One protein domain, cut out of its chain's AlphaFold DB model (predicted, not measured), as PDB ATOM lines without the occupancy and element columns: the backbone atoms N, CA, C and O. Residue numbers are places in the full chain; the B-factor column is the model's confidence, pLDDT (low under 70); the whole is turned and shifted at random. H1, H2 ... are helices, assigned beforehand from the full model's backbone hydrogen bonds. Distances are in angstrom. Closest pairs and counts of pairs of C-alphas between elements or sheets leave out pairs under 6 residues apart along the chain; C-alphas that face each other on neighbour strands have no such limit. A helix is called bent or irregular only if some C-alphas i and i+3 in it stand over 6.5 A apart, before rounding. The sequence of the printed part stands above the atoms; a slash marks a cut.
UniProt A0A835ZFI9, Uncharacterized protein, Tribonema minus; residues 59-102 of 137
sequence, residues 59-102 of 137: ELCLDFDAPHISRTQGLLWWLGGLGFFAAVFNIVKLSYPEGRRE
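Overview. This is residues 59 to 102 of the 137 residues of an uncharacterized protein of Tribonema minus (UniProt A0A835ZFI9). One long, nearly straight helix, H2, makes most of the length, with the shorter helix H1 turned aside at its beginning and the small helix H3 after its end. H1 and the last residues, 101 to 102, both turn off to the same side of H2, in a wide, shallow bracket with no packed core. The printed part has 44 residues with three named helices, in the order H1, H2, H3, and no named strand; the class is all helix. It is extended, with a radius of gyration of the C-alphas of 17.4 A, and its outline is a rod spanning 51 by 20 by 7 A.

Arrangement. H1, residues 60 to 68, and H2, residues 71 to 94, are apart, although a tight link of 2 residues joins them. H2 and H3, residues 97 to 100, meet only through their link, which is also tight, with 2 residues. H1 and H3 are apart. In H2 every O i to N i+4 pair is within hydrogen-bond range; in H1 2 of 5 are, beside 1 of 6 O i to N i+3 pairs, and H3 is too short for an O i to N i+4 pair.

Along the chain. H1 begins at C-alpha 60 at (62.138, 140.393, 59.943) and is 12.4 A long from Leu 60 to His 68. It is neither bent nor irregular, but only just: C-alphas 64 and 67 are 6.3 A apart. H2 runs 33.9 A from C-alpha 71 at (47.659, 150.662, 63.753) to C-alpha 94 at (28.139, 145.511, 36.498). H3, from Pro 97 to Arg 100, is 5.3 A long and ends at C-alpha 100 at (29.455, 138.779, 26.799).

Size, cuts and confidence. The two C-alphas farthest apart, those of Phe 64 and Glu 102, are 51.0 A apart. The printed part has no cut, and neither link is long. Residues 59 to 65, 67 to 73 and 75 to 102 stand free. The mean pLDDT of the printed part is 84.8; it is under 70 at residues 59 to 62, 97 to 98 and 100.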
ATOM      1  N   GLU A  59      59.848 136.749  60.024       58.44
ATOM      2  CA  GLU A  59      59.673 137.664  61.144       58.44
ATOM      3  C   GLU A  59      60.511 138.940  61.065       58.44
ATOM      4  O   GLU A  59      60.188 139.874  61.782       58.44
ATOM      5  N   LEU A  60      61.462 139.097  60.131       61.16
ATOM      6  CA  LEU A  60      62.138 140.393  59.943       61.16
ATOM      7  C   LEU A  60      61.134 141.533  59.685       61.16
ATOM      8  O   LEU A  60      61.192 142.596  60.303       61.16
ATOM      9  N   CYS A  61      60.158 141.284  58.813       65.06
ATOM     10  CA  CYS A  61      59.093 142.244  58.535       65.06
ATOM     11  C   CYS A  61      58.178 142.462  59.754       65.06
ATOM     12  O   CYS A  61      57.579 143.525  59.907       65.06
ATOM     13  N   LEU A  62      58.038 141.463  60.631       68.62
ATOM     14  CA  LEU A  62      57.173 141.554  61.807       68.62
ATOM     15  C   LEU A  62      57.875 142.209  63.009       68.62
ATOM     16  O   LEU A  62      57.237 142.937  63.764       68.62
ATOM     17  N   ASP A  63      59.177 141.996  63.162       70.31
ATOM     18  CA  ASP A  63      59.972 142.456  64.298       70.31
ATOM     19  C   ASP A  63      60.561 143.849  64.068       70.31
ATOM     20  O   ASP A  63      60.665 144.628  65.018       70.31
ATOM     21  N   PHE A  64      60.900 144.196  62.821       72.44
ATOM     22  CA  PHE A  64      61.496 145.493  62.487       72.44
ATOM     23  C   PHE A  64      60.504 146.445  61.822       72.44
ATOM     24  O   PHE A  64      60.380 147.589  62.258       72.44
ATOM     25  N   ASP A  65      59.747 145.988  60.820       72.81
ATOM     26  CA  ASP A  65      58.865 146.891  60.067       72.81
ATOM     27  C   ASP A  65      57.504 147.098  60.745       72.81
ATOM     28  O   ASP A  65      56.978 148.216  60.767       72.81
ATOM     29  N   ALA A  66      56.919 146.060  61.355       77.19
ATOM     30  CA  ALA A  66      55.595 146.176  61.969       77.19
ATOM     31  C   ALA A  66      55.512 147.185  63.136       77.19
ATOM     32  O   ALA A  66      54.494 147.882  63.216       77.19
ATOM     33  N   PRO A  67      56.531 147.356  64.010       83.31
ATOM     34  CA  PRO A  67      56.517 148.404  65.035       83.31
ATOM     35  C   PRO A  67      56.504 149.831  64.471       83.31
ATOM     36  O   PRO A  67      56.068 150.757  65.158       83.31
ATOM     37  N   HIS A  68      56.979 150.026  63.239       85.88
ATOM     38  CA  HIS A  68      57.018 151.329  62.570       85.88
ATOM     39  C   HIS A  68      55.714 151.653  61.830       85.88
ATOM     40  O   HIS A  68      55.450 152.812  61.502       85.88
ATOM     41  N   ILE A  69      54.854 150.655  61.617       86.06
ATOM     42  CA  ILE A  69      53.544 150.830  60.997       86.06
ATOM     43  C   ILE A  69      52.518 151.186  62.077       86.06
ATOM     44  O   ILE A  69      52.248 150.435  63.014       86.06
ATOM     45  N   SER A  70      51.880 152.349  61.929       91.50
ATOM     46  CA  SER A  70      50.783 152.726  62.822       91.50
ATOM     47  C   SER A  70      49.592 151.771  62.673       91.50
ATOM     48  O   SER A  70      49.278 151.291  61.583       91.50
ATOM     49  N   ARG A  71      48.854 151.532  63.765       89.38
ATOM     50  CA  ARG A  71      47.659 150.662  63.753       89.38
ATOM     51  C   ARG A  71      46.624 151.098  62.713       89.38
ATOM     52  O   ARG A  71      45.976 150.262  62.094       89.38
ATOM     53  N   THR A  72      46.473 152.408  62.524       93.75
ATOM     54  CA  THR A  72      45.573 152.994  61.525       93.75
ATOM     55  C   THR A  72      46.045 152.704  60.110       93.75
ATOM     56  O   THR A  72      45.228 152.355  59.268       93.75
ATOM     57  N   GLN A  73      47.350 152.787  59.853       92.31
ATOM     58  CA  GLN A  73      47.925 152.444  58.556       92.31
ATOM     59  C   GLN A  73      47.754 150.955  58.245       92.31
ATOM     60  O   GLN A  73      47.301 150.622  57.156       92.31
ATOM     61  N   GLY A  74      48.018 150.065  59.207       90.38
ATOM     62  CA  GLY A  74      47.760 148.630  59.036       90.38
ATOM     63  C   GLY A  74      46.288 148.331  58.728       90.38
ATOM     64  O   GLY A  74      45.985 147.588  57.795       90.38
ATOM     65  N   LEU A  75      45.361 148.974  59.449       94.62
ATOM     66  CA  LEU A  75      43.925 148.829  59.200       94.62
ATOM     67  C   LEU A  75      43.511 149.373  57.825       94.62
ATOM     68  O   LEU A  75      42.692 148.753  57.153       94.62
ATOM     69  N   LEU A  76      44.074 150.505  57.393       96.50
ATOM     70  CA  LEU A  76      43.818 151.078  56.069       96.50
ATOM     71  C   LEU A  76      44.272 150.139  54.953       96.50
ATOM     72  O   LEU A  76      43.530 149.957  53.995       96.50
ATOM     73  N   TRP A  77      45.440 149.508  55.083       94.81
ATOM     74  CA  TRP A  77      45.910 148.518  54.111       94.81
ATOM     75  C   TRP A  77      45.027 147.274  54.078       94.81
ATOM     76  O   TRP A  77      44.705 146.774  53.001       94.81
ATOM     77  N   TRP A  78      44.570 146.815  55.241       94.50
ATOM     78  CA  TRP A  78      43.657 145.680  55.332       94.50
ATOM     79  C   TRP A  78      42.297 145.981  54.681       94.50
ATOM     80  O   TRP A  78      41.823 145.220  53.835       94.50
ATOM     81  N   LEU A  79      41.699 147.132  55.005       97.75
ATOM     82  CA  LEU A  79      40.454 147.592  54.384       97.75
ATOM     83  C   LEU A  79      40.631 147.909  52.897       97.75
ATOM     84  O   LEU A  79      39.724 147.645  52.115       97.75
ATOM     85  N   GLY A  80      41.786 148.436  52.495       97.62
ATOM     86  CA  GLY A  80      42.129 148.697  51.101       97.62
ATOM     87  C   GLY A  80      42.204 147.412  50.281       97.62
ATOM     88  O   GLY A  80      41.626 147.352  49.200       97.62
ATOM     89  N   GLY A  81      42.826 146.358  50.821       96.62
ATOM     90  CA  GLY A  81      42.870 145.040  50.185       96.62
ATOM     91  C   GLY A  81      41.479 144.424  50.018       96.62
ATOM     92  O   GLY A  81      41.104 144.031  48.915       96.62
ATOM     93  N   LEU A  82      40.670 144.405  51.082       97.19
ATOM     94  CA  LEU A  82      39.287 143.914  51.000       97.19
ATOM     95  C   LEU A  82      38.424 144.761  50.054       97.19
ATOM     96  O   LEU A  82      37.653 144.222  49.259       97.19
ATOM     97  N   GLY A  83      38.582 146.082  50.118       97.88
ATOM     98  CA  GLY A  83      37.898 147.038  49.257       97.88
ATOM     99  C   GLY A  83      38.256 146.854  47.787       97.88
ATOM    100  O   GLY A  83      37.365 146.892  46.945       97.88
ATOM    101  N   PHE A  84      39.523 146.573  47.472       97.38
ATOM    102  CA  PHE A  84      39.973 146.273  46.115       97.38
ATOM    103  C   PHE A  84      39.251 145.050  45.538       97.38
ATOM    104  O   PHE A  84      38.652 145.142  44.467       97.38
ATOM    105  N   PHE A  85      39.228 143.926  46.261       96.44
ATOM    106  CA  PHE A  85      38.540 142.722  45.782       96.44
ATOM    107  C   PHE A  85      37.029 142.925  45.657       96.44
ATOM    108  O   PHE A  85      36.429 142.505  44.666       96.44
ATOM    109  N   ALA A  86      36.412 143.617  46.619       96.44
ATOM    110  CA  ALA A  86      35.002 143.976  46.534       96.44
ATOM    111  C   ALA A  86      34.720 144.874  45.317       96.44
ATOM    112  O   ALA A  86      33.733 144.661  44.612       96.44
ATOM    113  N   ALA A  87      35.581 145.851  45.031       96.50
ATOM    114  CA  ALA A  87      35.442 146.734  43.879       96.50
ATOM    115  C   ALA A  87      35.559 145.962  42.560       96.50
ATOM    116  O   ALA A  87      34.668 146.075  41.721       96.50
ATOM    117  N   VAL A  88      36.587 145.121  42.398       96.00
ATOM    118  CA  VAL A  88      36.762 144.277  41.202       96.00
ATOM    119  C   VAL A  88      35.541 143.382  40.986       96.00
ATOM    120  O   VAL A  88      34.994 143.342  39.885       96.00
ATOM    121  N   PHE A  89      35.055 142.722  42.038       93.06
ATOM    122  CA  PHE A  89      33.854 141.895  41.961       93.06
ATOM    123  C   PHE A  89      32.625 142.685  41.493       93.06
ATOM    124  O   PHE A  89      31.878 142.223  40.629       93.06
ATOM    125  N   ASN A  90      32.419 143.891  42.029       93.81
ATOM    126  CA  ASN A  90      31.302 144.740  41.624       93.81
ATOM    127  C   ASN A  90      31.450 145.247  40.184       93.81
ATOM    128  O   ASN A  90      30.464 145.256  39.453       93.81
ATOM    129  N   ILE A  91      32.661 145.591  39.741       94.38
ATOM    130  CA  ILE A  91      32.932 145.963  38.343       94.38
ATOM    131  C   ILE A  91      32.570 144.806  37.407       94.38
ATOM    132  O   ILE A  91      31.870 145.012  36.415       94.38
ATOM    133  N   VAL A  92      32.991 143.583  37.737       89.81
ATOM    134  CA  VAL A  92      32.663 142.387  36.947       89.81
ATOM    135  C   VAL A  92      31.155 142.152  36.921       89.81
ATOM    136  O   VAL A  92      30.594 141.927  35.852       89.81
ATOM    137  N   LYS A  93      30.473 142.276  38.065       86.31
ATOM    138  CA  LYS A  93      29.009 142.150  38.132       86.31
ATOM    139  C   LYS A  93      28.279 143.181  37.275       86.31
ATOM    140  O   LYS A  93      27.323 142.829  36.591       86.31
ATOM    141  N   LEU A  94      28.725 144.434  37.297       89.44
ATOM    142  CA  LEU A  94      28.139 145.511  36.498       89.44
ATOM    143  C   LEU A  94      28.445 145.367  35.000       89.44
ATOM    144  O   LEU A  94      27.710 145.896  34.175       89.44
ATOM    145  N   SER A  95      29.485 144.614  34.635       83.69
ATOM    146  CA  SER A  95      29.906 144.412  33.242       83.69
ATOM    147  C   SER A  95      29.035 143.424  32.449       83.69
ATOM    148  O   SER A  95      29.403 143.073  31.329       83.69
ATOM    149  N   TYR A  96      27.894 142.993  33.003       71.50
ATOM    150  CA  TYR A  96      26.928 142.076  32.385       71.50
ATOM    151  C   TYR A  96      27.601 140.838  31.755       71.50
ATOM    152  O   TYR A  96      27.591 140.663  30.532       71.50
ATOM    153  N   PRO A  97      28.224 139.973  32.579       68.44
ATOM    154  CA  PRO A  97      29.038 138.860  32.088       68.44
ATOM    155  C   PRO A  97      28.236 137.878  31.222       68.44
ATOM    156  O   PRO A  97      28.770 137.329  30.265       68.44
ATOM    157  N   GLU A  98      26.941 137.721  31.502       67.94
ATOM    158  CA  GLU A  98      26.059 136.803  30.774       67.94
ATOM    159  C   GLU A  98      25.842 137.206  29.307       67.94
ATOM    160  O   GLU A  98      25.712 136.342  28.448       67.94
ATOM    161  N   GLY A  99      25.849 138.506  28.989       70.38
ATOM    162  CA  GLY A  99      25.684 138.989  27.608       70.38
ATOM    163  C   GLY A  99      26.982 139.061  26.806       70.38
ATOM    164  O   GLY A  99      26.936 139.271  25.599       70.38
ATOM    165  N   ARG A 100      28.139 138.886  27.456       69.12
ATOM    166  CA  ARG A 100      29.455 138.779  26.799       69.12
ATOM    167  C   ARG A 100      29.935 137.336  26.690       69.12
ATOM    168  O   ARG A 100      31.090 137.081  26.357       69.12
ATOM    169  N   ARG A 101      29.063 136.382  27.005       71.56
ATOM    170  CA  ARG A 101      29.361 134.965  26.909       71.56
ATOM    171  C   ARG A 101      29.369 134.559  25.434       71.56
ATOM    172  O   ARG A 101      28.320 134.393  24.827       71.56
ATOM    173  N   GLU A 102      30.561 134.364  24.876       70.81
ATOM    174  CA  GLU A 102      30.737 133.851  23.506       70.81
ATOM    175  C   GLU A 102      30.240 132.401  23.358       70.81
ATOM    176  O   GLU A 102      29.901 131.948  22.269       70.81
TER     177      GLU A 102